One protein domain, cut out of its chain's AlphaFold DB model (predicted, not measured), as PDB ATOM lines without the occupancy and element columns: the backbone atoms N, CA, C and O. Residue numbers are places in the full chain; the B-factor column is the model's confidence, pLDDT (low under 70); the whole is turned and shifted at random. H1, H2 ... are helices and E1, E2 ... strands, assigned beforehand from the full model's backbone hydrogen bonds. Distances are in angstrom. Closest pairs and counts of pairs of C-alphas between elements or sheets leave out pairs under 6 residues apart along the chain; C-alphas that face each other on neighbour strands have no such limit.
ATOM      1  N   GLU A  89     -19.823 -78.819 -31.935       91.81
ATOM      2  CA  GLU A  89     -19.598 -77.376 -31.772       91.81
ATOM      3  C   GLU A  89     -18.093 -77.073 -31.670       91.81
ATOM      4  O   GLU A  89     -17.552 -76.343 -32.500       91.81
ATOM      5  N   GLY A  90     -17.382 -77.759 -30.763       92.88
ATOM      6  CA  GLY A  90     -15.929 -77.603 -30.616       92.88
ATOM      7  C   GLY A  90     -15.134 -78.057 -31.847       92.88
ATOM      8  O   GLY A  90     -14.182 -77.394 -32.264       92.88
ATOM      9  N   LEU A  91     -15.551 -79.153 -32.491       92.00
ATOM     10  CA  LEU A  91     -14.936 -79.630 -33.732       92.00
ATOM     11  C   LEU A  91     -15.065 -78.604 -34.863       92.00
ATOM     12  O   LEU A  91     -14.085 -78.345 -35.560       92.00
ATOM     13  N   TYR A  92     -16.245 -78.018 -35.047       94.00
ATOM     14  CA  TYR A  92     -16.459 -76.991 -36.056       94.00
ATOM     15  C   TYR A  92     -15.653 -75.726 -35.751       94.00
ATOM     16  O   TYR A  92     -15.006 -75.200 -36.655       94.00
ATOM     17  N   GLY A  93     -15.591 -75.280 -34.494       95.31
ATOM     18  CA  GLY A  93     -14.713 -74.172 -34.105       95.31
ATOM     19  C   GLY A  93     -13.241 -74.454 -34.434       95.31
ATOM     20  O   GLY A  93     -12.553 -73.622 -35.028       95.31
ATOM     21  N   TRP A  94     -12.761 -75.669 -34.148       95.31
ATOM     22  CA  TRP A  94     -11.387 -76.072 -34.450       95.31
ATOM     23  C   TRP A  94     -11.119 -76.115 -35.959       95.31
ATOM     24  O   TRP A  94     -10.057 -75.680 -36.411       95.31
ATOM     25  N   ILE A  95     -12.087 -76.582 -36.754       93.44
ATOM     26  CA  ILE A  95     -12.010 -76.548 -38.220       93.44
ATOM     27  C   ILE A  95     -11.948 -75.109 -38.719       93.44
ATOM     28  O   ILE A  95     -11.111 -74.824 -39.566       93.44
ATOM     29  N   ALA A  96     -12.770 -74.199 -38.190       94.75
ATOM     30  CA  ALA A  96     -12.767 -72.795 -38.596       94.75
ATOM     31  C   ALA A  96     -11.381 -72.158 -38.406       94.75
ATOM     32  O   ALA A  96     -10.823 -71.600 -39.352       94.75
ATOM     33  N   VAL A  97     -10.779 -72.325 -37.221       95.38
ATOM     34  CA  VAL A  97      -9.428 -71.820 -36.918       95.38
ATOM     35  C   VAL A  97      -8.391 -72.404 -37.879       95.38
ATOM     36  O   VAL A  97      -7.611 -71.671 -38.491       95.38
ATOM     37  N   ASN A  98      -8.372 -73.728 -38.032       94.31
ATOM     38  CA  ASN A  98      -7.334 -74.408 -38.809       94.31
ATOM     39  C   ASN A  98      -7.560 -74.326 -40.328       94.31
ATOM     40  O   ASN A  98      -6.627 -74.539 -41.098       94.31
ATOM     41  N   PHE A  99      -8.769 -73.984 -40.772       92.44
ATOM     42  CA  PHE A  99      -9.068 -73.644 -42.160       92.44
ATOM     43  C   PHE A  99      -8.589 -72.231 -42.491       92.44
ATOM     44  O   PHE A  99      -7.883 -72.037 -43.479       92.44
ATOM     45  N   LEU A 100      -8.930 -71.243 -41.657       92.56
ATOM     46  CA  LEU A 100      -8.555 -69.849 -41.900       92.56
ATOM     47  C   LEU A 100      -7.040 -69.638 -41.827       92.56
ATOM     48  O   LEU A 100      -6.488 -68.881 -42.617       92.56
ATOM     49  N   THR A 101      -6.349 -70.352 -40.940       92.31
ATOM     50  CA  THR A 101      -4.878 -70.311 -40.845       92.31
ATOM     51  C   THR A 101      -4.164 -71.105 -41.944       92.31
ATOM     52  O   THR A 101      -2.941 -71.050 -42.032       92.31
ATOM     53  N   GLY A 102      -4.888 -71.841 -42.795       90.19
ATOM     54  CA  GLY A 102      -4.306 -72.654 -43.868       90.19
ATOM     55  C   GLY A 102      -3.773 -74.026 -43.429       90.19
ATOM     56  O   GLY A 102      -3.365 -74.822 -44.280       90.19
ATOM     57  N   ALA A 103      -3.799 -74.340 -42.129       90.50
ATOM     58  CA  ALA A 103      -3.233 -75.569 -41.577       90.50
ATOM     59  C   ALA A 103      -3.911 -76.839 -42.126       90.50
ATOM     60  O   ALA A 103      -3.233 -77.830 -42.410       90.50
ATOM     61  N   LEU A 104      -5.237 -76.821 -42.324       88.69
ATOM     62  CA  LEU A 104      -5.970 -77.947 -42.919       88.69
ATOM     63  C   LEU A 104      -5.595 -78.171 -44.388       88.69
ATOM     64  O   LEU A 104      -5.442 -79.313 -44.823       88.69
ATOM     65  N   GLN A 105      -5.426 -77.093 -45.148       87.38
ATOM     66  CA  GLN A 105      -5.080 -77.125 -46.564       87.38
ATOM     67  C   GLN A 105      -3.659 -77.665 -46.759       87.38
ATOM     68  O   GLN A 105      -3.437 -78.507 -47.632       87.38
ATOM     69  N   GLU A 106      -2.715 -77.232 -45.922       85.19
ATOM     70  CA  GLU A 106      -1.348 -77.754 -45.910       85.19
ATOM     71  C   GLU A 106      -1.336 -79.253 -45.580       85.19
ATOM     72  O   GLU A 106      -0.787 -80.055 -46.340       85.19
ATOM     73  N   ALA A 107      -2.036 -79.662 -44.518       83.38
ATOM     74  CA  ALA A 107      -2.125 -81.065 -44.127       83.38
ATOM     75  C   ALA A 107      -2.723 -81.953 -45.236       83.38
ATOM     76  O   ALA A 107      -2.199 -83.036 -45.519       83.38
ATOM     77  N   ALA A 108      -3.779 -81.488 -45.912       81.31
ATOM     78  CA  ALA A 108      -4.380 -82.195 -47.041       81.31
ATOM     79  C   ALA A 108      -3.419 -82.314 -48.238       81.31
ATOM     80  O   ALA A 108      -3.332 -83.381 -48.850       81.31
ATOM     81  N   GLY A 109      -2.645 -81.266 -48.541       76.00
ATOM     82  CA  GLY A 109      -1.628 -81.289 -49.598       76.00
ATOM     83  C   GLY A 109      -0.509 -82.306 -49.342       76.00
ATOM     84  O   GLY A 109      -0.014 -82.943 -50.275       76.00
ATOM     85  N   HIS A 110      -0.146 -82.526 -48.076       71.12
ATOM     86  CA  HIS A 110       0.864 -83.512 -47.688       71.12
ATOM     87  C   HIS A 110       0.346 -84.955 -47.625       71.12
ATOM     88  O   HIS A 110       1.153 -85.884 -47.697       71.12
ATOM     89  N   ALA A 111      -0.973 -85.174 -47.587       62.28
ATOM     90  CA  ALA A 111      -1.570 -86.511 -47.499       62.28
ATOM     91  C   ALA A 111      -1.231 -87.434 -48.693       62.28
ATOM     92  O   ALA A 111      -1.295 -88.656 -48.565       62.28
ATOM     93  N   HIS A 112      -0.842 -86.869 -49.842       53.84
ATOM     94  CA  HIS A 112      -0.499 -87.615 -51.062       53.84
ATOM     95  C   HIS A 112       0.990 -87.954 -51.211       53.84
ATOM     96  O   HIS A 112       1.361 -88.717 -52.108       53.84
ATOM     97  N   HIS A 113       1.864 -87.419 -50.357       52.12
ATOM     98  CA  HIS A 113       3.292 -87.702 -50.422       52.12
ATOM     99  C   HIS A 113       3.667 -88.760 -49.383       52.12
ATOM    100  O   HIS A 113       3.515 -88.558 -48.186       52.12
ATOM    101  N   SER A 114       4.239 -89.877 -49.840       48.09
ATOM    102  CA  SER A 114       4.784 -90.984 -49.031       48.09
ATOM    103  C   SER A 114       5.964 -90.597 -48.119       48.09
ATOM    104  O   SER A 114       6.730 -91.456 -47.674       48.09
ATOM    105  N   ARG A 115       6.162 -89.305 -47.842       46.88
ATOM    106  CA  ARG A 115       7.291 -88.816 -47.065       46.88
ATOM    107  C   ARG A 115       6.927 -88.739 -45.590       46.88
ATOM    108  O   ARG A 115       6.124 -87.926 -45.164       46.88
ATOM    109  N   LYS A 116       7.633 -89.590 -44.847       43.00
ATOM    110  CA  LYS A 116       7.901 -89.661 -43.401       43.00
ATOM    111  C   LYS A 116       8.186 -88.339 -42.660       43.00
ATOM    112  O   LYS A 116       8.563 -88.405 -41.494       43.00
ATOM    113  N   GLU A 117       8.016 -87.168 -43.266       49.50
ATOM    114  CA  GLU A 117       7.953 -85.911 -42.520       49.50
ATOM    115  C   GLU A 117       6.554 -85.825 -41.914       49.50
ATOM    116  O   GLU A 117       5.643 -85.189 -42.434       49.50
ATOM    117  N   VAL A 118       6.366 -86.578 -40.832       53.03
ATOM    118  CA  VAL A 118       5.209 -86.427 -39.961       53.03
ATOM    119  C   VAL A 118       5.319 -85.016 -39.404       53.03
ATOM    120  O   VAL A 118       6.110 -84.786 -38.491       53.03
ATOM    121  N   LEU A 119       4.578 -84.072 -39.996       61.56
ATOM    122  CA  LEU A 119       4.311 -82.767 -39.398       61.56
ATOM    123  C   LEU A 119       4.061 -83.007 -37.909       61.56
ATOM    124  O   LEU A 119       3.231 -83.854 -37.553       61.56
ATOM    125  N   ASP A 120       4.815 -82.327 -37.042       69.25
ATOM    126  CA  ASP A 120       4.502 -82.344 -35.619       69.25
ATOM    127  C   ASP A 120       3.116 -81.720 -35.477       69.25
ATOM    128  O   ASP A 120       2.953 -80.501 -35.472       69.25
ATOM    129  N   ALA A 121       2.101 -82.581 -35.418       70.44
ATOM    130  CA  ALA A 121       0.709 -82.178 -35.466       70.44
ATOM    131  C   ALA A 121       0.348 -81.237 -34.305       70.44
ATOM    132  O   ALA A 121      -0.594 -80.463 -34.424       70.44
ATOM    133  N   THR A 122       1.120 -81.273 -33.209       69.69
ATOM    134  CA  THR A 122       0.937 -80.371 -32.066       69.69
ATOM    135  C   THR A 122       1.481 -78.962 -32.310       69.69
ATOM    136  O   THR A 122       1.071 -78.034 -31.622       69.69
ATOM    137  N   ARG A 123       2.388 -78.786 -33.278       77.69
ATOM    138  CA  ARG A 123       2.885 -77.475 -33.730       77.69
ATOM    139  C   ARG A 123       2.152 -76.967 -34.963       77.69
ATOM    140  O   ARG A 123       2.086 -75.764 -35.167       77.69
ATOM    141  N   HIS A 124       1.650 -77.888 -35.781       86.19
ATOM    142  CA  HIS A 124       0.991 -77.569 -37.043       86.19
ATOM    143  C   HIS A 124      -0.423 -77.026 -36.851       86.19
ATOM    144  O   HIS A 124      -0.829 -76.082 -37.519       86.19
ATOM    145  N   PHE A 125      -1.180 -77.627 -35.934       92.19
ATOM    146  CA  PHE A 125      -2.565 -77.252 -35.694       92.19
ATOM    147  C   PHE A 125      -2.709 -76.451 -34.409       92.19
ATOM    148  O   PHE A 125      -2.115 -76.783 -33.381       92.19
ATOM    149  N   THR A 126      -3.570 -75.442 -34.453       95.00
ATOM    150  CA  THR A 126      -3.913 -74.634 -33.284       95.00
ATOM    151  C   THR A 126      -5.124 -75.241 -32.581       95.00
ATOM    152  O   THR A 126      -6.127 -75.566 -33.222       95.00
ATOM    153  N   GLY A 127      -5.026 -75.449 -31.270       96.12
ATOM    154  CA  GLY A 127      -6.142 -75.872 -30.429       96.12
ATOM    155  C   GLY A 127      -7.174 -74.759 -30.238       96.12
ATOM    156  O   GLY A 127      -6.884 -73.579 -30.426       96.12
ATOM    157  N   LEU A 128      -8.381 -75.138 -29.838       97.38
ATOM    158  CA  LEU A 128      -9.486 -74.231 -29.556       97.38
ATOM    159  C   LEU A 128      -9.929 -74.389 -28.100       97.38
ATOM    160  O   LEU A 128     -10.174 -75.509 -27.641       97.38
ATOM    161  N   LEU A 129     -10.067 -73.256 -27.416       97.94
ATOM    162  CA  LEU A 129     -10.843 -73.106 -26.191       97.94
ATOM    163  C   LEU A 129     -11.989 -72.134 -26.489       97.94
ATOM    164  O   LEU A 129     -11.757 -70.955 -26.741       97.94
ATOM    165  N   GLU A 130     -13.223 -72.614 -26.473       97.25
ATOM    166  CA  GLU A 130     -14.405 -71.795 -26.765       97.25
ATOM    167  C   GLU A 130     -15.300 -71.743 -25.534       97.25
ATOM    168  O   GLU A 130     -15.517 -72.766 -24.894       97.25
ATOM    169  N   MET A 131     -15.794 -70.560 -25.166       97.12
ATOM    170  CA  MET A 131     -16.711 -70.409 -24.036       97.12
ATOM    171  C   MET A 131     -17.910 -69.549 -24.414       97.12
ATOM    172  O   MET A 131     -17.833 -68.318 -24.471       97.12
ATOM    173  N   GLY A 132     -19.047 -70.212 -24.601       94.50
ATOM    174  CA  GLY A 132     -20.344 -69.567 -24.760       94.50
ATOM    175  C   GLY A 132     -20.986 -69.206 -23.417       94.50
ATOM    176  O   GLY A 132     -20.346 -69.211 -22.364       94.50
ATOM    177  N   GLY A 133     -22.287 -68.909 -23.447       91.94
ATOM    178  CA  GLY A 133     -23.076 -68.640 -22.237       91.94
ATOM    179  C   GLY A 133     -23.431 -69.901 -21.437       91.94
ATOM    180  O   GLY A 133     -23.475 -69.870 -20.208       91.94
ATOM    181  N   ALA A 134     -23.627 -71.039 -22.114       93.50
ATOM    182  CA  ALA A 134     -24.116 -72.279 -21.496       93.50
ATOM    183  C   ALA A 134     -23.127 -73.461 -21.487       93.50
ATOM    184  O   ALA A 134     -23.311 -74.407 -20.721       93.50
ATOM    185  N   SER A 135     -22.075 -73.435 -22.303       95.62
ATOM    186  CA  SER A 135     -21.032 -74.465 -22.296       95.62
ATOM    187  C   SER A 135     -19.669 -73.904 -22.665       95.62
ATOM    188  O   SER A 135     -19.561 -72.793 -23.187       95.62
ATOM    189  N   MET A 136     -18.653 -74.726 -22.424       96.25
ATOM    190  CA  MET A 136     -17.277 -74.495 -22.838       96.25
ATOM    191  C   MET A 136     -16.737 -75.728 -23.568       96.25
ATOM    192  O   MET A 136     -17.104 -76.858 -23.237       96.25
ATOM    193  N   GLN A 137     -15.914 -75.528 -24.590       96.31
ATOM    194  CA  GLN A 137     -15.382 -76.571 -25.456       96.31
ATOM    195  C   GLN A 137     -13.854 -76.543 -25.444       96.31
ATOM    196  O   GLN A 137     -13.231 -75.482 -25.474       96.31
ATOM    197  N   VAL A 138     -13.259 -77.736 -25.440       95.62
ATOM    198  CA  VAL A 138     -11.814 -77.951 -25.586       95.62
ATOM    199  C   VAL A 138     -11.594 -78.866 -26.775       95.62
ATOM    200  O   VAL A 138     -12.025 -80.021 -26.743       95.62
ATOM    201  N   THR A 139     -10.892 -78.387 -27.801       94.81
ATOM    202  CA  THR A 139     -10.616 -79.182 -29.003       94.81
ATOM    203  C   THR A 139      -9.176 -79.006 -29.467       94.81
ATOM    204  O   THR A 139      -8.756 -77.902 -29.798       94.81
ATOM    205  N   PHE A 140      -8.386 -80.082 -29.489       93.44
ATOM    206  CA  PHE A 140      -6.978 -80.031 -29.903       93.44
ATOM    207  C   PHE A 140      -6.410 -81.412 -30.235       93.44
ATOM    208  O   PHE A 140      -6.983 -82.448 -29.895       93.44
ATOM    209  N   LEU A 141      -5.247 -81.440 -30.886       89.00
ATOM    210  CA  LEU A 141      -4.493 -82.674 -31.100       89.00
ATOM    211  C   LEU A 141      -3.528 -82.900 -29.929       89.00
ATOM    212  O   LEU A 141      -2.570 -82.138 -29.775       89.00
ATOM    213  N   PRO A 142      -3.730 -83.940 -29.104       85.69
ATOM    214  CA  PRO A 142      -2.806 -84.252 -28.027       85.69
ATOM    215  C   PRO A 142      -1.498 -84.847 -28.570       85.69
ATOM    216  O   PRO A 142      -1.425 -85.398 -29.681       85.69
ATOM    217  N   ARG A 143      -0.463 -84.834 -27.725       81.50
ATOM    218  CA  ARG A 143       0.783 -85.576 -27.972       81.50
ATOM    219  C   ARG A 143       0.503 -87.058 -28.230       81.50
ATOM    220  O   ARG A 143      -0.395 -87.648 -27.639       81.50
ATOM    221  N   ALA A 144       1.318 -87.682 -29.084       69.94
ATOM    222  CA  ALA A 144       1.147 -89.085 -29.485       69.94
ATOM    223  C   ALA A 144       1.160 -90.079 -28.310       69.94
ATOM    224  O   ALA A 144       0.535 -91.130 -28.394       69.94
ATOM    225  N   SER A 145       1.864 -89.743 -27.227       64.50
ATOM    226  CA  SER A 145       1.963 -90.555 -26.014       64.50
ATOM    227  C   SER A 145       0.758 -90.429 -25.075       64.50
ATOM    228  O   SER A 145       0.641 -91.222 -24.140       64.50
ATOM    229  N   ALA A 146      -0.137 -89.461 -25.288       67.06
ATOM    230  CA  ALA A 146      -1.292 -89.266 -24.424       67.06
ATOM    231  C   ALA A 146      -2.314 -90.391 -24.645       67.06
ATOM    232  O   ALA A 146      -2.897 -90.513 -25.724       67.06
ATOM    233  N   LYS A 147      -2.561 -91.214 -23.617       65.50
ATOM    234  CA  LYS A 147      -3.664 -92.182 -23.664       65.50
ATOM    235  C   LYS A 147      -4.976 -91.414 -23.547       65.50
ATOM    236  O   LYS A 147      -5.201 -90.725 -22.556       65.50
ATOM    237  N   GLN A 148      -5.841 -91.551 -24.542       63.84
ATOM    238  CA  GLN A 148      -7.204 -91.043 -24.458       63.84
ATOM    239  C   GLN A 148      -8.154 -92.159 -24.022       63.84
ATOM    240  O   GLN A 148      -8.043 -93.282 -24.522       63.84
ATOM    241  N   PRO A 149      -9.127 -91.880 -23.141       62.88
ATOM    242  CA  PRO A 149     -10.279 -92.753 -22.997       62.88
ATOM    243  C   PRO A 149     -10.991 -92.826 -24.353       62.88
ATOM    244  O   PRO A 149     -11.203 -91.786 -24.976       62.88
ATOM    245  N   ASN A 150     -11.419 -94.021 -24.772       54.16
ATOM    246  CA  ASN A 150     -12.050 -94.310 -26.076       54.16
ATOM    247  C   ASN A 150     -13.326 -93.488 -26.411       54.16
ATOM    248  O   ASN A 150     -13.976 -93.772 -27.409       54.16
ATOM    249  N   LYS A 151     -13.716 -92.512 -25.580       56.72
ATOM    250  CA  LYS A 151     -14.940 -91.707 -25.680       56.72
ATOM    251  C   LYS A 151     -14.738 -90.254 -26.150       56.72
ATOM    252  O   LYS A 151     -15.735 -89.585 -26.357       56.72
ATOM    253  N   HIS A 152     -13.503 -89.758 -26.303       55.53
ATOM    254  CA  HIS A 152     -13.234 -88.316 -26.514       55.53
ATOM    255  C   HIS A 152     -12.597 -87.970 -27.878       55.53
ATOM    256  O   HIS A 152     -12.027 -86.891 -28.045       55.53
ATOM    257  N   GLY A 153     -12.649 -88.897 -28.841       56.41
ATOM    258  CA  GLY A 153     -12.070 -88.730 -30.179       56.41
ATOM    259  C   GLY A 153     -13.095 -88.271 -31.220       56.41
ATOM    260  O   GLY A 153     -14.239 -88.716 -31.196       56.41
ATOM    261  N   SER A 154     -12.691 -87.428 -32.176       61.22
ATOM    262  CA  SER A 154     -13.569 -87.027 -33.286       61.22
ATOM    263  C   SER A 154     -13.893 -88.197 -34.228       61.22
ATOM    264  O   SER A 154     -12.985 -88.859 -34.734       61.22
ATOM    265  N   HIS A 155     -15.170 -88.383 -34.573       58.12
ATOM    266  CA  HIS A 155     -15.596 -89.321 -35.626       58.12
ATOM    267  C   HIS A 155     -15.368 -88.792 -37.055       58.12
ATOM    268  O   HIS A 155     -15.514 -89.537 -38.027       58.12
ATOM    269  N   LEU A 156     -15.014 -87.511 -37.203       67.19
ATOM    270  CA  LEU A 156     -14.763 -86.884 -38.495       67.19
ATOM    271  C   LEU A 156     -13.322 -87.139 -38.951       67.19
ATOM    272  O   LEU A 156     -12.365 -86.688 -38.324       67.19
ATOM    273  N   HIS A 157     -13.168 -87.847 -40.068       71.25
ATOM    274  CA  HIS A 157     -11.870 -88.049 -40.709       71.25
ATOM    275  C   HIS A 157     -11.609 -86.930 -41.718       71.25
ATOM    276  O   HIS A 157     -12.170 -86.941 -42.814       71.25
ATOM    277  N   LEU A 158     -10.742 -85.988 -41.353       76.44
ATOM    278  CA  LEU A 158     -10.286 -84.922 -42.243       76.44
ATOM    279  C   LEU A 158      -8.996 -85.349 -42.972       76.44
ATOM    280  O   LEU A 158      -8.122 -85.960 -42.346       76.44
ATOM    281  N   PRO A 159      -8.844 -85.055 -44.277       75.06
ATOM    282  CA  PRO A 159      -7.625 -85.374 -45.019       75.06
ATOM    283  C   PRO A 159      -6.375 -84.780 -44.355       75.06
ATOM    284  O   PRO A 159      -6.346 -83.601 -44.020       75.06
ATOM    285  N   GLY A 160      -5.345 -85.605 -44.145       75.00
ATOM    286  CA  GLY A 160      -4.087 -85.177 -43.518       75.00
ATOM    287  C   GLY A 160      -4.146 -84.943 -42.002       75.00
ATOM    288  O   GLY A 160      -3.101 -84.762 -41.381       75.00
ATOM    289  N   VAL A 161      -5.328 -85.001 -41.379       78.88
ATOM    290  CA  VAL A 161      -5.484 -84.818 -39.929       78.88
ATOM    291  C   VAL A 161      -5.421 -86.177 -39.217       78.88
ATOM    292  O   VAL A 161      -6.140 -87.108 -39.591       78.88
ATOM    293  N   PRO A 162      -4.590 -86.334 -38.171       76.25
ATOM    294  CA  PRO A 162      -4.538 -87.570 -37.397       76.25
ATOM    295  C   PRO A 162      -5.880 -87.918 -36.727       76.25
ATOM    296  O   PRO A 162      -6.504 -87.066 -36.102       76.25
ATOM    297  N   SER A 163      -6.266 -89.202 -36.742       71.38
ATOM    298  CA  SER A 163      -7.481 -89.745 -36.094       71.38
ATOM    299  C   SER A 163      -7.393 -89.808 -34.555       71.38
ATOM    300  O   SER A 163      -7.624 -90.858 -33.958       71.38
ATOM    301  N   ARG A 164      -6.978 -88.715 -33.908       77.31
ATOM    302  CA  ARG A 164      -6.789 -88.604 -32.447       77.31
ATOM    303  C   ARG A 164      -7.113 -87.212 -31.900       77.31
ATOM    304  O   ARG A 164      -6.599 -86.835 -30.851       77.31
ATOM    305  N   LEU A 165      -7.899 -86.428 -32.632       84.31
ATOM    306  CA  LEU A 165      -8.352 -85.122 -32.170       84.31
ATOM    307  C   LEU A 165      -9.172 -85.304 -30.890       84.31
ATOM    308  O   LEU A 165     -10.168 -86.025 -30.898       84.31
ATOM    309  N   PHE A 166      -8.729 -84.671 -29.805       88.88
ATOM    310  CA  PHE A 166      -9.510 -84.547 -28.587       88.88
ATOM    311  C   PHE A 166     -10.592 -83.502 -28.814       88.88
ATOM    312  O   PHE A 166     -10.279 -82.402 -29.266       88.88
ATOM    313  N   THR A 167     -11.830 -83.819 -28.462       90.81
ATOM    314  CA  THR A 167     -12.886 -82.817 -28.337       90.81
ATOM    315  C   THR A 167     -13.775 -83.157 -27.150       90.81
ATOM    316  O   THR A 167     -14.133 -84.318 -26.941       90.81
ATOM    317  N   HIS A 168     -14.110 -82.151 -26.352       91.94
ATOM    318  CA  HIS A 168     -15.095 -82.291 -25.294       91.94
ATOM    319  C   HIS A 168     -15.844 -80.981 -25.076       91.94
ATOM    320  O   HIS A 168     -15.276 -79.900 -25.236       91.94
ATOM    321  N   SER A 169     -17.113 -81.090 -24.688       93.38
ATOM    322  CA  SER A 169     -17.965 -79.959 -24.329       93.38
ATOM    323  C   SER A 169     -18.467 -80.122 -22.905       93.38
ATOM    324  O   SER A 169     -19.175 -81.074 -22.587       93.38
ATOM    325  N   TYR A 170     -18.124 -79.155 -22.067       93.94
ATOM    326  CA  TYR A 170     -18.527 -79.071 -20.675       93.94
ATOM    327  C   TYR A 170     -19.813 -78.253 -20.579       93.94
ATOM    328  O   TYR A 170     -19.805 -77.017 -20.567       93.94
ATOM    329  N   LEU A 171     -20.947 -78.953 -20.583       92.44
ATOM    330  CA  LEU A 171     -22.261 -78.338 -20.426       92.44
ATOM    331  C   LEU A 171     -22.415 -77.779 -19.004       92.44
ATOM    332  O   LEU A 171     -22.129 -78.470 -18.028       92.44
ATOM    333  N   GLY A 172     -22.887 -76.536 -18.899       92.81
ATOM    334  CA  GLY A 172     -22.994 -75.792 -17.644       92.81
ATOM    335  C   GLY A 172     -21.747 -74.976 -17.292       92.81
ATOM    336  O   GLY A 172     -21.825 -74.132 -16.407       92.81
ATOM    337  N   LEU A 173     -20.629 -75.159 -18.010       95.69
ATOM    338  CA  LEU A 173     -19.403 -74.359 -17.857       95.69
ATOM    339  C   LEU A 173     -19.328 -73.175 -18.836       95.69
ATOM    340  O   LEU A 173     -18.251 -72.706 -19.185       95.69
ATOM    341  N   GLY A 174     -20.472 -72.702 -19.328       96.19
ATOM    342  CA  GLY A 174     -20.531 -71.412 -20.010       96.19
ATOM    343  C   GLY A 174     -20.597 -70.255 -19.013       96.19
ATOM    344  O   GLY A 174     -21.029 -70.438 -17.873       96.19
ATOM    345  N   MET A 175     -20.208 -69.059 -19.456       95.31
ATOM    346  CA  MET A 175     -20.099 -67.866 -18.605       95.31
ATOM    347  C   MET A 175     -21.393 -67.567 -17.833       95.31
ATOM    348  O   MET A 175     -21.357 -67.387 -16.619       95.31
ATOM    349  N   ASP A 176     -22.538 -67.558 -18.516       92.50
ATOM    350  CA  ASP A 176     -23.825 -67.194 -17.914       92.50
ATOM    351  C   ASP A 176     -24.320 -68.278 -16.946       92.50
ATOM    352  O   ASP A 176     -24.890 -67.974 -15.900       92.50
ATOM    353  N   SER A 177     -24.060 -69.550 -17.266       93.94
ATOM    354  CA  SER A 177     -24.422 -70.679 -16.401       93.94
ATOM    355  C   SER A 177     -23.652 -70.651 -15.086       93.94
ATOM    356  O   SER A 177     -24.255 -70.789 -14.022       93.94
ATOM    357  N   GLY A 280      -2.548 -85.159 -17.141       79.50
ATOM    358  CA  GLY A 280      -3.887 -84.712 -17.510       79.50
ATOM    359  C   GLY A 280      -4.682 -84.188 -16.317       79.50
ATOM    360  O   GLY A 280      -4.252 -84.291 -15.164       79.50
ATOM    361  N   CYS A 281      -5.842 -83.621 -16.619       87.44
ATOM    362  CA  CYS A 281      -6.794 -83.119 -15.640       87.44
ATOM    363  C   CYS A 281      -8.102 -83.903 -15.717       87.44
ATOM    364  O   CYS A 281      -8.424 -84.512 -16.731       87.44
ATOM    365  N   THR A 282      -8.879 -83.863 -14.651       89.06
ATOM    366  CA  THR A 282     -10.299 -84.195 -14.664       89.06
ATOM    367  C   THR A 282     -11.049 -82.894 -14.460       89.06
ATOM    368  O   THR A 282     -10.686 -82.145 -13.560       89.06
ATOM    369  N   LEU A 283     -12.071 -82.631 -15.270       89.75
ATOM    370  CA  LEU A 283     -12.969 -81.485 -15.141       89.75
ATOM    371  C   LEU A 283     -14.405 -81.994 -15.303       89.75
ATOM    372  O   LEU A 283     -14.701 -82.671 -16.285       89.75
ATOM    373  N   GLN A 284     -15.281 -81.732 -14.327       88.62
ATOM    374  CA  GLN A 284     -16.663 -82.248 -14.308       88.62
ATOM    375  C   GLN A 284     -16.727 -83.788 -14.460       88.62
ATOM    376  O   GLN A 284     -17.601 -84.333 -15.129       88.62
ATOM    377  N   GLY A 285     -15.757 -84.505 -13.880       85.69
ATOM    378  CA  GLY A 285     -15.644 -85.966 -13.991       85.69
ATOM    379  C   GLY A 285     -15.128 -86.486 -15.344       85.69
ATOM    380  O   GLY A 285     -14.882 -87.686 -15.477       85.69
ATOM    381  N   SER A 286     -14.906 -85.610 -16.329       86.62
ATOM    382  CA  SER A 286     -14.351 -85.957 -17.644       86.62
ATOM    383  C   SER A 286     -12.838 -85.749 -17.687       86.62
ATOM    384  O   SER A 286     -12.321 -84.720 -17.252       86.62
ATOM    385  N   PHE A 287     -12.115 -86.719 -18.251       87.00
ATOM    386  CA  PHE A 287     -10.665 -86.636 -18.431       87.00
ATOM    387  C   PHE A 287     -10.292 -85.665 -19.557       87.00
ATOM    388  O   PHE A 287     -10.817 -85.752 -20.667       87.00
ATOM    389  N   VAL A 288      -9.313 -84.813 -19.281       88.38
ATOM    390  CA  VAL A 288      -8.686 -83.864 -20.197       88.38
ATOM    391  C   VAL A 288      -7.214 -84.243 -20.325       88.38
ATOM    392  O   VAL A 288      -6.487 -84.202 -19.328       88.38
ATOM    393  N   PRO A 289      -6.727 -84.613 -21.522       88.25
ATOM    394  CA  PRO A 289      -5.299 -84.791 -21.732       88.25
ATOM    395  C   PRO A 289      -4.554 -83.498 -21.392       88.25
ATOM    396  O   PRO A 289      -5.090 -82.410 -21.609       88.25
ATOM    397  N   ALA A 290      -3.309 -83.606 -20.919       87.81
ATOM    398  CA  ALA A 290      -2.463 -82.428 -20.760       87.81
ATOM    399  C   ALA A 290      -2.453 -81.615 -22.064       87.81
ATOM    400  O   ALA A 290      -2.148 -82.152 -23.137       87.81
ATOM    401  N   LEU A 291      -2.811 -80.332 -21.963       90.81
ATOM    402  CA  LEU A 291      -2.882 -79.448 -23.119       90.81
ATOM    403  C   LEU A 291      -1.521 -79.425 -23.825       90.81
ATOM    404  O   LEU A 291      -0.471 -79.402 -23.176       90.81
ATOM    405  N   SER A 292      -1.519 -79.440 -25.155       88.75
ATOM    406  CA  SER A 292      -0.304 -79.427 -25.975       88.75
ATOM    407  C   SER A 292      -0.512 -78.621 -27.249       88.75
ATOM    408  O   SER A 292      -1.596 -78.682 -27.820       88.75
ATOM    409  N   GLY A 293       0.537 -77.935 -27.706       91.12
ATOM    410  CA  GLY A 293       0.440 -76.979 -28.811       91.12
ATOM    411  C   GLY A 293      -0.042 -75.602 -28.354       91.12
ATOM    412  O   GLY A 293      -0.207 -75.371 -27.154       91.12
ATOM    413  N   SER A 294      -0.231 -74.700 -29.311       95.00
ATOM    414  CA  SER A 294      -0.825 -73.377 -29.085       95.00
ATOM    415  C   SER A 294      -2.349 -73.453 -29.165       95.00
ATOM    416  O   SER A 294      -2.889 -74.323 -29.847       95.00
ATOM    417  N   PHE A 295      -3.042 -72.539 -28.492       97.19
ATOM    418  CA  PHE A 295      -4.499 -72.482 -28.427       97.19
ATOM    419  C   PHE A 295      -5.003 -71.071 -28.710       97.19
ATOM    420  O   PHE A 295      -4.454 -70.098 -28.190       97.19
ATOM    421  N   VAL A 296      -6.102 -70.969 -29.454       97.62
ATOM    422  CA  VAL A 296      -6.924 -69.758 -29.462       97.62
ATOM    423  C   VAL A 296      -8.048 -69.916 -28.446       97.62
ATOM    424  O   VAL A 296      -8.771 -70.914 -28.465       97.62
ATOM    425  N   ALA A 297      -8.185 -68.926 -27.569       98.12
ATOM    426  CA  ALA A 297      -9.291 -68.783 -26.640       98.12
ATOM    427  C   ALA A 297     -10.280 -67.742 -27.190       98.12
ATOM    428  O   ALA A 297      -9.949 -66.557 -27.268       98.12
ATOM    429  N   VAL A 298     -11.471 -68.196 -27.585       97.44
ATOM    430  CA  VAL A 298     -12.493 -67.407 -28.297       97.44
ATOM    431  C   VAL A 298     -13.728 -67.135 -27.423       97.44
ATOM    432  O   VAL A 298     -13.864 -67.632 -26.300       97.44
ATOM    433  N   GLU A 299     -14.658 -66.350 -27.953       95.12
ATOM    434  CA  GLU A 299     -15.923 -65.939 -27.350       95.12
ATOM    435  C   GLU A 299     -15.725 -65.242 -26.000       95.12
ATOM    436  O   GLU A 299     -14.969 -64.269 -25.912       95.12
ATOM    437  N   ASN A 300     -16.393 -65.685 -24.930       96.50
ATOM    438  CA  ASN A 300     -16.322 -65.005 -23.636       96.50
ATOM    439  C   ASN A 300     -14.900 -64.987 -23.045       96.50
ATOM    440  O   ASN A 300     -14.624 -64.121 -22.210       96.50
ATOM    441  N   PHE A 301     -13.984 -65.863 -23.487       98.12
ATOM    442  CA  PHE A 301     -12.561 -65.739 -23.147       98.12
ATOM    443  C   PHE A 301     -11.972 -64.437 -23.701       98.12
ATOM    444  O   PHE A 301     -11.457 -63.610 -22.945       98.12
ATOM    445  N   ALA A 302     -12.092 -64.227 -25.013       97.12
ATOM    446  CA  ALA A 302     -11.542 -63.066 -25.700       97.12
ATOM    447  C   ALA A 302     -12.289 -61.768 -25.361       97.12
ATOM    448  O   ALA A 302     -11.650 -60.733 -25.175       97.12
ATOM    449  N   TRP A 303     -13.621 -61.803 -25.218       94.88
ATOM    450  CA  TRP A 303     -14.396 -60.622 -24.815       94.88
ATOM    451  C   TRP A 303     -14.009 -60.135 -23.420       94.88
ATOM    452  O   TRP A 303     -13.831 -58.933 -23.228       94.88
ATOM    453  N   THR A 304     -13.819 -61.056 -22.470       96.69
ATOM    454  CA  THR A 304     -13.347 -60.701 -21.127       96.69
ATOM    455  C   THR A 304     -11.933 -60.134 -21.187       96.69
ATOM    456  O   THR A 304     -11.694 -59.059 -20.650       96.69
ATOM    457  N   ALA A 305     -11.008 -60.787 -21.898       97.25
ATOM    458  CA  ALA A 305      -9.642 -60.285 -22.037       97.25
ATOM    459  C   ALA A 305      -9.597 -58.872 -22.651       97.25
ATOM    460  O   ALA A 305      -8.893 -57.994 -22.147       97.25
ATOM    461  N   ARG A 306     -10.411 -58.621 -23.683       94.81
ATOM    462  CA  ARG A 306     -10.538 -57.309 -24.329       94.81
ATOM    463  C   ARG A 306     -11.092 -56.247 -23.382       94.81
ATOM    464  O   ARG A 306     -10.540 -55.153 -23.333       94.81
ATOM    465  N   ALA A 307     -12.143 -56.556 -22.623       92.56
ATOM    466  CA  ALA A 307     -12.726 -55.621 -21.655       92.56
ATOM    467  C   ALA A 307     -11.746 -55.243 -20.530       92.56
ATOM    468  O   ALA A 307     -11.788 -54.134 -20.005       92.56
ATOM    469  N   LEU A 308     -10.824 -56.149 -20.194       94.62
ATOM    470  CA  LEU A 308      -9.738 -55.919 -19.239       94.62
ATOM    471  C   LEU A 308      -8.538 -55.159 -19.837       94.62
ATOM    472  O   LEU A 308      -7.571 -54.883 -19.122       94.62
ATOM    473  N   GLY A 309      -8.564 -54.842 -21.136       95.19
ATOM    474  CA  GLY A 309      -7.466 -54.174 -21.839       95.19
ATOM    475  C   GLY A 309      -6.219 -55.047 -22.003       95.19
ATOM    476  O   GLY A 309      -5.104 -54.526 -22.013       95.19
ATOM    477  N   LEU A 310      -6.379 -56.372 -22.076       96.94
ATOM    478  CA  LEU A 310      -5.259 -57.294 -22.252       96.94
ATOM    479  C   LEU A 310      -4.829 -57.389 -23.725       96.94
ATOM    480  O   LEU A 310      -5.686 -57.425 -24.612       96.94
ATOM    481  N   PRO A 311      -3.517 -57.502 -24.010       96.62
ATOM    482  CA  PRO A 311      -3.053 -57.893 -25.336       96.62
ATOM    483  C   PRO A 311      -3.444 -59.347 -25.649       96.62
ATOM    484  O   PRO A 311      -3.601 -60.176 -24.752       96.62
ATOM    485  N   ALA A 312      -3.519 -59.687 -26.939       96.38
ATOM    486  CA  ALA A 312      -3.922 -61.023 -27.391       96.38
ATOM    487  C   ALA A 312      -3.005 -62.155 -26.891       96.38
ATOM    488  O   ALA A 312      -3.443 -63.296 -26.820       96.38
ATOM    489  N   THR A 313      -1.759 -61.864 -26.514       97.12
ATOM    490  CA  THR A 313      -0.785 -62.842 -25.994       97.12
ATOM    491  C   THR A 313      -0.621 -62.773 -24.474       97.12
ATOM    492  O   THR A 313       0.402 -63.210 -23.949       97.12
ATOM    493  N   ALA A 314      -1.565 -62.153 -23.760       97.94
ATOM    494  CA  ALA A 314      -1.463 -61.994 -22.314       97.94
ATOM    495  C   ALA A 314      -1.397 -63.341 -21.579       97.94
ATOM    496  O   ALA A 314      -2.041 -64.311 -21.974       97.94
ATOM    497  N   THR A 315      -0.669 -63.397 -20.467       98.38
ATOM    498  CA  THR A 315      -0.621 -64.591 -19.613       98.38
ATOM    499  C   THR A 315      -1.781 -64.619 -18.609       98.38
ATOM    500  O   THR A 315      -2.450 -63.609 -18.366       98.38
ATOM    501  N   LEU A 316      -2.009 -65.765 -17.958       98.31
ATOM    502  CA  LEU A 316      -2.998 -65.864 -16.873       98.31
ATOM    503  C   LEU A 316      -2.619 -64.996 -15.661       98.31
ATOM    504  O   LEU A 316      -3.498 -64.516 -14.943       98.31
ATOM    505  N   ARG A 317      -1.323 -64.730 -15.448       98.38
ATOM    506  CA  ARG A 317      -0.853 -63.747 -14.463       98.38
ATOM    507  C   ARG A 317      -1.361 -62.345 -14.792       98.38
ATOM    508  O   ARG A 317      -1.922 -61.690 -13.916       98.38
ATOM    509  N   GLN A 318      -1.221 -61.912 -16.044       98.44
ATOM    510  CA  GLN A 318      -1.711 -60.604 -16.488       98.44
ATOM    511  C   GLN A 318      -3.242 -60.530 -16.430       98.44
ATOM    512  O   GLN A 318      -3.780 -59.521 -15.977       98.44
ATOM    513  N   LEU A 319      -3.944 -61.616 -16.786       98.50
ATOM    514  CA  LEU A 319      -5.395 -61.731 -16.598       98.50
ATOM    515  C   LEU A 319      -5.795 -61.491 -15.138       98.50
ATOM    516  O   LEU A 319      -6.711 -60.715 -14.874       98.50
ATOM    517  N   ARG A 320      -5.091 -62.115 -14.186       98.19
ATOM    518  CA  ARG A 320      -5.321 -61.917 -12.751       98.19
ATOM    519  C   ARG A 320      -5.091 -60.463 -12.339       98.19
ATOM    520  O   ARG A 320      -5.938 -59.880 -11.672       98.19
ATOM    521  N   GLU A 321      -3.965 -59.873 -12.729       98.19
ATOM    522  CA  GLU A 321      -3.610 -58.491 -12.372       98.19
ATOM    523  C   GLU A 321      -4.619 -57.475 -12.916       98.19
ATOM    524  O   GLU A 321      -5.072 -56.590 -12.188       98.19
ATOM    525  N   HIS A 322      -5.015 -57.618 -14.180       97.94
ATOM    526  CA  HIS A 322      -6.019 -56.752 -14.788       97.94
ATOM    527  C   HIS A 322      -7.421 -57.023 -14.240       97.94
ATOM    528  O   HIS A 322      -8.180 -56.078 -14.046       97.94
ATOM    529  N   GLY A 323      -7.748 -58.275 -13.911       97.06
ATOM    530  CA  GLY A 323      -8.983 -58.639 -13.219       97.06
ATOM    531  C   GLY A 323      -9.111 -57.943 -11.865       97.06
ATOM    532  O   GLY A 323     -10.143 -57.337 -11.589       97.06
ATOM    533  N   VAL A 324      -8.043 -57.929 -11.059       97.00
ATOM    534  CA  VAL A 324      -7.997 -57.188  -9.783       97.00
ATOM    535  C   VAL A 324      -8.263 -55.697 -10.003       97.00
ATOM    536  O   VAL A 324      -9.097 -55.117  -9.307       97.00
ATOM    537  N   ARG A 325      -7.602 -55.079 -10.992       95.56
ATOM    538  CA  ARG A 325      -7.802 -53.655 -11.317       95.56
ATOM    539  C   ARG A 325      -9.220 -53.362 -11.797       95.56
ATOM    540  O   ARG A 325      -9.790 -52.359 -11.384       95.56
ATOM    541  N   TYR A 326      -9.784 -54.216 -12.650       94.06
ATOM    542  CA  TYR A 326     -11.133 -54.041 -13.182       94.06
ATOM    543  C   TYR A 326     -12.191 -54.186 -12.086       94.06
ATOM    544  O   TYR A 326     -13.077 -53.342 -11.987       94.06
ATOM    545  N   CYS A 327     -12.079 -55.210 -11.233       94.38
ATOM    546  CA  CYS A 327     -12.991 -55.404 -10.107       94.38
ATOM    547  C   CYS A 327     -12.979 -54.199  -9.156       94.38
ATOM    548  O   CYS A 327     -14.034 -53.753  -8.740       94.38
ATOM    549  N   ALA A 328     -11.827 -53.579  -8.886       93.12
ATOM    550  CA  ALA A 328     -11.743 -52.426  -7.983       93.12
ATOM    551  C   ALA A 328     -12.484 -51.152  -8.466       93.12
ATOM    552  O   ALA A 328     -12.484 -50.137  -7.768       93.12
ATOM    553  N   ARG A 329     -13.099 -51.162  -9.657       92.44
ATOM    554  CA  ARG A 329     -13.787 -50.004 -10.238       92.44
ATOM    555  C   ARG A 329     -15.248 -49.914  -9.800       92.44
ATOM    556  O   ARG A 329     -15.962 -50.910  -9.701       92.44
ATOM    557  N   HIS A 330     -15.720 -48.681  -9.621       94.81
ATOM    558  CA  HIS A 330     -17.135 -48.403  -9.393       94.81
ATOM    559  C   HIS A 330     -17.945 -48.559 -10.688       94.81
ATOM    560  O   HIS A 330     -17.482 -48.182 -11.769       94.81
ATOM    561  N   PHE A 331     -19.177 -49.063 -10.580       93.75
ATOM    562  CA  PHE A 331     -20.057 -49.296 -11.726       93.75
ATOM    563  C   PHE A 331     -20.311 -48.022 -12.539       93.75
ATOM    564  O   PHE A 331     -20.271 -48.066 -13.761       93.75
ATOM    565  N   SER A 332     -20.484 -46.870 -11.885       93.44
ATOM    566  CA  SER A 332     -20.653 -45.586 -12.587       93.44
ATOM    567  C   SER A 332     -19.458 -45.229 -13.479       93.44
ATOM    568  O   SER A 332     -19.656 -44.721 -14.577       93.44
ATOM    569  N   SER A 333     -18.227 -45.524 -13.049       92.12
ATOM    570  CA  SER A 333     -17.026 -45.296 -13.857       92.12
ATOM    571  C   SER A 333     -16.941 -46.263 -15.035       92.12
ATOM    572  O   SER A 333     -16.540 -45.854 -16.118       92.12
ATOM    573  N   LEU A 334     -17.322 -47.531 -14.831       90.50
ATOM    574  CA  LEU A 334     -17.403 -48.524 -15.908       90.50
ATOM    575  C   LEU A 334     -18.462 -48.122 -16.942       90.50
ATOM    576  O   LEU A 334     -18.177 -48.085 -18.134       90.50
ATOM    577  N   HIS A 335     -19.660 -47.766 -16.482       89.25
ATOM    578  CA  HIS A 335     -20.749 -47.316 -17.339       89.25
ATOM    579  C   HIS A 335     -20.354 -46.065 -18.130       89.25
ATOM    580  O   HIS A 335     -20.554 -46.027 -19.336       89.25
ATOM    581  N   ALA A 336     -19.737 -45.068 -17.487       89.81
ATOM    582  CA  ALA A 336     -19.301 -43.852 -18.169       89.81
ATOM    583  C   ALA A 336     -18.292 -44.139 -19.294       89.81
ATOM    584  O   ALA A 336     -18.449 -43.617 -20.394       89.81
ATOM    585  N   GLU A 337     -17.294 -44.994 -19.042       86.56
ATOM    586  CA  GLU A 337     -16.260 -45.330 -20.030       86.56
ATOM    587  C   GLU A 337     -16.807 -46.128 -21.220       86.56
ATOM    588  O   GLU A 337     -16.427 -45.871 -22.359       86.56
ATOM    589  N   PHE A 338     -17.699 -47.087 -20.966       84.62
ATOM    590  CA  PHE A 338     -18.156 -48.035 -21.988       84.62
ATOM    591  C   PHE A 338     -19.563 -47.755 -22.532       84.62
ATOM    592  O   PHE A 338     -20.049 -48.495 -23.399       84.62
ATOM    593  N   SER A 339     -20.217 -46.690 -22.060       79.56
ATOM    594  CA  SER A 339     -21.535 -46.269 -22.541       79.56
ATOM    595  C   SER A 339     -21.557 -46.147 -24.071       79.56
ATOM    596  O   SER A 339     -20.614 -45.672 -24.705       79.56
ATOM    597  N   GLY A 340     -22.624 -46.664 -24.685       74.31
ATOM    598  CA  GLY A 340     -22.803 -46.677 -26.143       74.31
ATOM    599  C   GLY A 340     -22.025 -47.758 -26.906       74.31
ATOM    600  O   GLY A 340     -22.299 -47.953 -28.085       74.31
ATOM    601  N   HIS A 341     -21.114 -48.490 -26.255       77.62
ATOM    602  CA  HIS A 341     -20.283 -49.514 -26.905       77.62
ATOM    603  C   HIS A 341     -20.524 -50.913 -26.340       77.62
ATOM    604  O   HIS A 341     -20.529 -51.890 -27.087       77.62
ATOM    605  N   ILE A 342     -20.726 -51.016 -25.024       78.06
ATOM    606  CA  ILE A 342     -20.948 -52.284 -24.331       78.06
ATOM    607  C   ILE A 342     -22.191 -52.143 -23.442       78.06
ATOM    608  O   ILE A 342     -22.207 -51.280 -22.563       78.06
ATOM    609  N   PRO A 343     -23.233 -52.973 -23.629       82.06
ATOM    610  CA  PRO A 343     -24.402 -52.938 -22.757       82.06
ATOM    611  C   PRO A 343     -24.055 -53.305 -21.306       82.06
ATOM    612  O   PRO A 343     -23.233 -54.190 -21.060       82.06
ATOM    613  N   ASP A 344     -24.739 -52.691 -20.336       84.19
ATOM    614  CA  ASP A 344     -24.464 -52.854 -18.897       84.19
ATOM    615  C   ASP A 344     -24.439 -54.314 -18.432       84.19
ATOM    616  O   ASP A 344     -23.607 -54.693 -17.606       84.19
ATOM    617  N   GLN A 345     -25.287 -55.162 -19.024       81.94
ATOM    618  CA  GLN A 345     -25.335 -56.602 -18.746       81.94
ATOM    619  C   GLN A 345     -24.003 -57.327 -19.021       81.94
ATOM    620  O   GLN A 345     -23.767 -58.416 -18.499       81.94
ATOM    621  N   PHE A 346     -23.128 -56.770 -19.863       84.56
ATOM    622  CA  PHE A 346     -21.777 -57.281 -20.117       84.56
ATOM    623  C   PHE A 346     -20.745 -56.646 -19.176       84.56
ATOM    624  O   PHE A 346     -19.854 -57.334 -18.685       84.56
ATOM    625  N   LEU A 347     -20.893 -55.361 -18.848       86.56
ATOM    626  CA  LEU A 347     -19.958 -54.654 -17.967       86.56
ATOM    627  C   LEU A 347     -19.901 -55.253 -16.562       86.56
ATOM    628  O   LEU A 347     -18.817 -55.398 -15.990       86.56
ATOM    629  N   VAL A 348     -21.060 -55.643 -16.028       90.50
ATOM    630  CA  VAL A 348     -21.171 -56.183 -14.664       90.50
ATOM    631  C   VAL A 348     -20.551 -57.566 -14.501       90.50
ATOM    632  O   VAL A 348     -20.263 -57.969 -13.378       90.50
ATOM    633  N   ARG A 349     -20.309 -58.295 -15.598       91.62
ATOM    634  CA  ARG A 349     -19.819 -59.679 -15.544       91.62
ATOM    635  C   ARG A 349     -18.321 -59.837 -15.750       91.62
ATOM    636  O   ARG A 349     -17.816 -60.914 -15.474       91.62
ATOM    637  N   TYR A 350     -17.580 -58.823 -16.196       94.38
ATOM    638  CA  TYR A 350     -16.151 -59.011 -16.492       94.38
ATOM    639  C   TYR A 350     -15.270 -59.200 -15.245       94.38
ATOM    640  O   TYR A 350     -14.253 -59.883 -15.339       94.38
ATOM    641  N   CYS A 351     -15.682 -58.701 -14.070       95.88
ATOM    642  CA  CYS A 351     -15.015 -59.032 -12.802       95.88
ATOM    643  C   CYS A 351     -15.129 -60.538 -12.501       95.88
ATOM    644  O   CYS A 351     -14.118 -61.228 -12.354       95.88
ATOM    645  N   PHE A 352     -16.361 -61.062 -12.514       97.25
ATOM    646  CA  PHE A 352     -16.629 -62.497 -12.436       97.25
ATOM    647  C   PHE A 352     -15.887 -63.288 -13.520       97.25
ATOM    648  O   PHE A 352     -15.209 -64.262 -13.214       97.25
ATOM    649  N   GLY A 353     -15.981 -62.854 -14.778       97.56
ATOM    650  CA  GLY A 353     -15.391 -63.536 -15.922       97.56
ATOM    651  C   GLY A 353     -13.880 -63.687 -15.788       97.56
ATOM    652  O   GLY A 353     -13.354 -64.758 -16.065       97.56
ATOM    653  N   ALA A 354     -13.183 -62.663 -15.289       98.12
ATOM    654  CA  ALA A 354     -11.747 -62.730 -15.037       98.12
ATOM    655  C   ALA A 354     -11.394 -63.806 -13.995       98.12
ATOM    656  O   ALA A 354     -10.502 -64.624 -14.227       98.12
ATOM    657  N   ALA A 355     -12.115 -63.835 -12.867       98.25
ATOM    658  CA  ALA A 355     -11.924 -64.835 -11.817       98.25
ATOM    659  C   ALA A 355     -12.286 -66.250 -12.303       98.25
ATOM    660  O   ALA A 355     -11.544 -67.203 -12.056       98.25
ATOM    661  N   TYR A 356     -13.386 -66.375 -13.048       98.31
ATOM    662  CA  TYR A 356     -13.856 -67.636 -13.607       98.31
ATOM    663  C   TYR A 356     -12.877 -68.227 -14.621       98.31
ATOM    664  O   TYR A 356     -12.473 -69.381 -14.481       98.31
ATOM    665  N   ILE A 357     -12.437 -67.428 -15.595       98.44
ATOM    666  CA  ILE A 357     -11.455 -67.847 -16.600       98.44
ATOM    667  C   ILE A 357     -10.151 -68.268 -15.926       98.44
ATOM    668  O   ILE A 357      -9.591 -69.304 -16.285       98.44
ATOM    669  N   LEU A 358      -9.678 -67.501 -14.937       98.12
ATOM    670  CA  LEU A 358      -8.463 -67.840 -14.203       98.12
ATOM    671  C   LEU A 358      -8.593 -69.202 -13.513       98.12
ATOM    672  O   LEU A 358      -7.740 -70.060 -13.724       98.12
ATOM    673  N   ALA A 359      -9.657 -69.430 -12.736       96.81
ATOM    674  CA  ALA A 359      -9.872 -70.706 -12.053       96.81
ATOM    675  C   ALA A 359     -10.032 -71.873 -13.038       96.81
ATOM    676  O   ALA A 359      -9.421 -72.926 -12.861       96.81
ATOM    677  N   LEU A 360     -10.814 -71.683 -14.104       96.75
ATOM    678  CA  LEU A 360     -11.065 -72.708 -15.113       96.75
ATOM    679  C   LEU A 360      -9.774 -73.128 -15.824       96.75
ATOM    680  O   LEU A 360      -9.496 -74.319 -15.943       96.75
ATOM    681  N   LEU A 361      -8.972 -72.169 -16.287       96.31
ATOM    682  CA  LEU A 361      -7.773 -72.457 -17.072       96.31
ATOM    683  C   LEU A 361      -6.593 -72.896 -16.198       96.31
ATOM    684  O   LEU A 361      -5.900 -73.852 -16.548       96.31
ATOM    685  N   HIS A 362      -6.376 -72.238 -15.056       94.19
ATOM    686  CA  HIS A 362      -5.267 -72.559 -14.161       94.19
ATOM    687  C   HIS A 362      -5.542 -73.824 -13.343       94.19
ATOM    688  O   HIS A 362      -4.772 -74.781 -13.400       94.19
ATOM    689  N   SER A 363      -6.652 -73.853 -12.605       90.25
ATOM    690  CA  SER A 363      -6.976 -74.959 -11.698       90.25
ATOM    691  C   SER A 363      -7.724 -76.090 -12.398       90.25
ATOM    692  O   SER A 363      -7.490 -77.254 -12.086       90.25
ATOM    693  N   GLY A 364      -8.599 -75.770 -13.358       91.06
ATOM    694  CA  GLY A 364      -9.386 -76.769 -14.087       91.06
ATOM    695  C   GLY A 364      -8.618 -77.487 -15.203       91.06
ATOM    696  O   GLY A 364      -8.780 -78.696 -15.370       91.06
ATOM    697  N   LEU A 365      -7.780 -76.764 -15.955       92.62
ATOM    698  CA  LEU A 365      -7.034 -77.299 -17.107       92.62
ATOM    699  C   LEU A 365      -5.512 -77.355 -16.906       92.62
ATOM    700  O   LEU A 365      -4.797 -77.828 -17.793       92.62
ATOM    701  N   GLY A 366      -5.009 -76.900 -15.756       91.50
ATOM    702  CA  GLY A 366      -3.603 -77.041 -15.379       91.50
ATOM    703  C   GLY A 366      -2.644 -76.135 -16.154       91.50
ATOM    704  O   GLY A 366      -1.461 -76.460 -16.260       91.50
ATOM    705  N   LEU A 367      -3.120 -75.025 -16.730       93.06
ATOM    706  CA  LEU A 367      -2.244 -74.053 -17.386       93.06
ATOM    707  C   LEU A 367      -1.455 -73.251 -16.349       93.06
ATOM    708  O   LEU A 367      -2.014 -72.740 -15.379       93.06
ATOM    709  N   GLY A 368      -0.146 -73.114 -16.561       94.44
ATOM    710  CA  GLY A 368       0.702 -72.276 -15.715       94.44
ATOM    711  C   GLY A 368       0.318 -70.797 -15.811       94.44
ATOM    712  O   GLY A 368      -0.197 -70.344 -16.831       94.44
ATOM    713  N   LEU A 369       0.599 -70.018 -14.760       96.50
ATOM    714  CA  LEU A 369       0.275 -68.585 -14.755       96.50
ATOM    715  C   LEU A 369       1.002 -67.797 -15.857       96.50
ATOM    716  O   LEU A 369       0.457 -66.815 -16.354       96.50
ATOM    717  N   ASP A 370       2.191 -68.255 -16.245       96.81
ATOM    718  CA  ASP A 370       3.052 -67.648 -17.269       96.81
ATOM    719  C   ASP A 370       3.077 -68.466 -18.572       96.81
ATOM    720  O   ASP A 370       3.983 -68.333 -19.393       96.81
ATOM    721  N   ASP A 371       2.094 -69.350 -18.761       93.00
ATOM    722  CA  ASP A 371       1.982 -70.164 -19.965       93.00
ATOM    723  C   ASP A 371       1.710 -69.285 -21.199       93.00
ATOM    724  O   ASP A 371       0.718 -68.559 -21.258       93.00
ATOM    725  N   ALA A 372       2.599 -69.359 -22.191       93.75
ATOM    726  CA  ALA A 372       2.562 -68.530 -23.396       93.75
ATOM    727  C   ALA A 372       1.787 -69.169 -24.566       93.75
ATOM    728  O   ALA A 372       1.875 -68.699 -25.699       93.75
ATOM    729  N   ARG A 373       1.065 -70.274 -24.334       94.25
ATOM    730  CA  ARG A 373       0.374 -71.019 -25.402       94.25
ATOM    731  C   ARG A 373      -0.996 -70.454 -25.767       94.25
ATOM    732  O   ARG A 373      -1.566 -70.905 -26.756       94.25
ATOM    733  N   LEU A 374      -1.540 -69.523 -24.984       96.75
ATOM    734  CA  LEU A 374      -2.866 -68.944 -25.206       96.75
ATOM    735  C   LEU A 374      -2.797 -67.695 -26.086       96.75
ATOM    736  O   LEU A 374      -1.970 -66.813 -25.876       96.75
ATOM    737  N   THR A 375      -3.721 -67.599 -27.038       97.69
ATOM    738  CA  THR A 375      -4.035 -66.363 -27.756       97.69
ATOM    739  C   THR A 375      -5.506 -66.015 -27.554       97.69
ATOM    740  O   THR A 375      -6.378 -66.801 -27.915       97.69
ATOM    741  N   TRP A 376      -5.796 -64.846 -26.990       97.81
ATOM    742  CA  TRP A 376      -7.152 -64.354 -26.730       97.81
ATOM    743  C   TRP A 376      -7.633 -63.540 -27.928       97.81
ATOM    744  O   TRP A 376      -7.219 -62.395 -28.108       97.81
ATOM    745  N   THR A 377      -8.480 -64.117 -28.778       96.56
ATOM    746  CA  THR A 377      -9.001 -63.398 -29.947       96.56
ATOM    747  C   THR A 377     -10.305 -63.999 -30.455       96.56
ATOM    748  O   THR A 377     -10.514 -65.203 -30.361       96.56
ATOM    749  N   ASN A 378     -11.164 -63.153 -31.023       95.12
ATOM    750  CA  ASN A 378     -12.367 -63.554 -31.763       95.12
ATOM    751  C   ASN A 378     -12.191 -63.418 -33.274       95.12
ATOM    752  O   ASN A 378     -13.150 -63.542 -34.027       95.12
ATOM    753  N   THR A 379     -10.974 -63.138 -33.722       93.81
ATOM    754  CA  THR A 379     -10.621 -62.986 -35.126       93.81
ATOM    755  C   THR A 379      -9.318 -63.711 -35.417       93.81
ATOM    756  O   THR A 379      -8.460 -63.881 -34.547       93.81
ATOM    757  N   VAL A 380      -9.151 -64.139 -36.661       90.62
ATOM    758  CA  VAL A 380      -7.884 -64.669 -37.155       90.62
ATOM    759  C   VAL A 380      -7.589 -64.071 -38.516       90.62
ATOM    760  O   VAL A 380      -8.494 -63.753 -39.288       90.62
ATOM    761  N   ARG A 381      -6.303 -63.913 -38.814       89.56
ATOM    762  CA  ARG A 381      -5.864 -63.508 -40.142       89.56
ATOM    763  C   ARG A 381      -5.955 -64.704 -41.084       89.56
ATOM    764  O   ARG A 381      -5.280 -65.706 -40.866       89.56
ATOM    765  N   GLU A 382      -6.774 -64.588 -42.118       88.88
ATOM    766  CA  GLU A 382      -6.903 -65.608 -43.149       88.88
ATOM    767  C   GLU A 382      -5.593 -65.724 -43.944       88.88
ATOM    768  O   GLU A 382      -5.050 -64.730 -44.427       88.88
ATOM    769  N   ALA A 383      -5.077 -66.942 -44.106       86.69
ATOM    770  CA  ALA A 383      -3.789 -67.194 -44.749       86.69
ATOM    771  C   ALA A 383      -3.778 -66.889 -46.257       86.69
ATOM    772  O   ALA A 383      -2.726 -66.596 -46.819       86.69
ATOM    773  N   SER A 384      -4.931 -66.982 -46.926       79.06
ATOM    774  CA  SER A 384      -5.066 -66.776 -48.374       79.06
ATOM    775  C   SER A 384      -5.134 -65.292 -48.752       79.06
ATOM    776  O   SER A 384      -4.466 -64.872 -49.695       79.06
ATOM    777  N   SER A 385      -5.940 -64.511 -48.031       86.31
ATOM    778  CA  SER A 385      -6.253 -63.112 -48.345       86.31
ATOM    779  C   SER A 385      -5.521 -62.112 -47.448       86.31
ATOM    780  O   SER A 385      -5.407 -60.938 -47.791       86.31
ATOM    781  N   GLY A 386      -5.042 -62.552 -46.281       87.38
ATOM    782  CA  GLY A 386      -4.535 -61.675 -45.233       87.38
ATOM    783  C   GLY A 386      -5.626 -60.883 -44.504       87.38
ATOM    784  O   GLY A 386      -5.278 -60.077 -43.637       87.38
ATOM    785  N   ALA A 387      -6.909 -61.089 -44.823       88.12
ATOM    786  CA  ALA A 387      -8.028 -60.416 -44.177       88.12
ATOM    787  C   ALA A 387      -8.222 -60.904 -42.737       88.12
ATOM    788  O   ALA A 387      -7.939 -62.053 -42.403       88.12
ATOM    789  N   GLU A 388      -8.714 -60.023 -41.874       90.50
ATOM    790  CA  GLU A 388      -9.108 -60.397 -40.523       90.50
ATOM    791  C   GLU A 388     -10.549 -60.917 -40.540       90.50
ATOM    792  O   GLU A 388     -11.469 -60.213 -40.955       90.50
ATOM    793  N   VAL A 389     -10.736 -62.168 -40.121       90.25
ATOM    794  CA  VAL A 389     -12.019 -62.874 -40.191       90.25
ATOM    795  C   VAL A 389     -12.457 -63.276 -38.791       90.25
ATOM    796  O   VAL A 389     -11.660 -63.805 -38.017       90.25
ATOM    797  N   GLY A 390     -13.731 -63.043 -38.467       88.62
ATOM    798  CA  GLY A 390     -14.332 -63.479 -37.206       88.62
ATOM    799  C   GLY A 390     -14.311 -65.001 -37.055       88.62
ATOM    800  O   GLY A 390     -14.708 -65.731 -37.962       88.62
ATOM    801  N   LEU A 391     -13.859 -65.477 -35.899       89.19
ATOM    802  CA  LEU A 391     -13.870 -66.884 -35.527       89.19
ATOM    803  C   LEU A 391     -15.234 -67.259 -34.962       89.19
ATOM    804  O   LEU A 391     -15.676 -66.700 -33.967       89.19
TER     805      LEU A 391
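AT A GLANCE: This is residues 89 to 177 and 280 to 391 of the 601 residues of an uncharacterized protein of Gonium pectorale (UniProt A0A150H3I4). A five-stranded, twisted sheet forms the core, with H1 slanting over one face and H4 on the opposite face; beyond H4, the long helices H5 and H8 run side by side in opposite ways, and H8 packs on H4. H6 and H7 reach out at one far end, the H2 to H3 loop at the other, and E4-E5 and E8-E9 are small separate hairpins. The 201 printed residues include eight named helices and nine named strands, in the order H1 H2 H3 E1 E2 E3 E4 E5 E6 H4 H5 H6 H7 H8 E7 E8 E9, a mixed class. The sheet, also mixed, has the order E3 E2 E1 E6 E7. The whole is compact, radius of gyration of the C-alphas 17.9 A, yet only just elongated, spanning 63 by 42 by 28 A.

IN THESE COORDINATES: Find C-alpha 89 at (-19.598, -77.376, -31.772), where H1, residues 89 to 100, begins its 16.8 A. Next come H2, 103 to 110, H3, 121 to 124, E1, 127 to 131, E2, 135 to 140, 16.9 A, and E3, 166 to 171, 16.4 A. After the cut look for E4, 280 to 283, E5, 286 to 289, E6, 295 to 299, H4, 300 to 307, H5, 316 to 327, 16.0 A, H6, 331 to 338, and H7, 344 to 347. H8, 350 to 364, runs 19.2 A from (-16.151, -59.011, -16.492); then E7, 374 to 376, E8, 379 to 381, and E9, 388 to 390, which ends at (-14.332, -63.479, -37.206).

HOW THE PARTS SIT: E1, E2 and E3 form a meander, each the antiparallel neighbour of the one before: N 130 and O 137 are 3.0 A apart, N 138 and O 168 3.0 A. E6 is parallel to E1, N 298 to O 129 2.9 A, and to E7, N 297 to O 375 2.8 A; with H4 to H8 between, E6 and E7 make a strand-helix-strand unit. H1 is on the sheet at a height of 8.7 A; H4 is on the opposite face. H8 touches H4, closest C-alphas Thr 304 and Tyr 350, 5.7 A, and H5, Cys 327 and Cys 351, 5.0 A, at a shallow tilt of 26 degrees, opposite ways. H6 touches H7, His 335 and Asp 344, 6.8 A. H1 and H2 only just touch, only at the corner, Asn 98 and Leu 104, 5.6 A; H3 is near H2. In hairpin E4-E5, N 281 and O 288 are 2.8 A apart; in E8-E9, N 380 and O 389 2.9 A. In H1, H2, H4, H5, H6 and H8 every O i to N i+4 pair is within hydrogen-bond range; H3 and H7 are too short for one.

THE WHOLE: The farthest C-alphas, Ser 114 and Ser 332, are 63.5 A apart. Residues 178 to 279 are not printed, a gap of 24.9 A. Of the links printed whole, E2 to E3 is long. Confidence is under 70 at 111 to 120, 122 and 144 to 156.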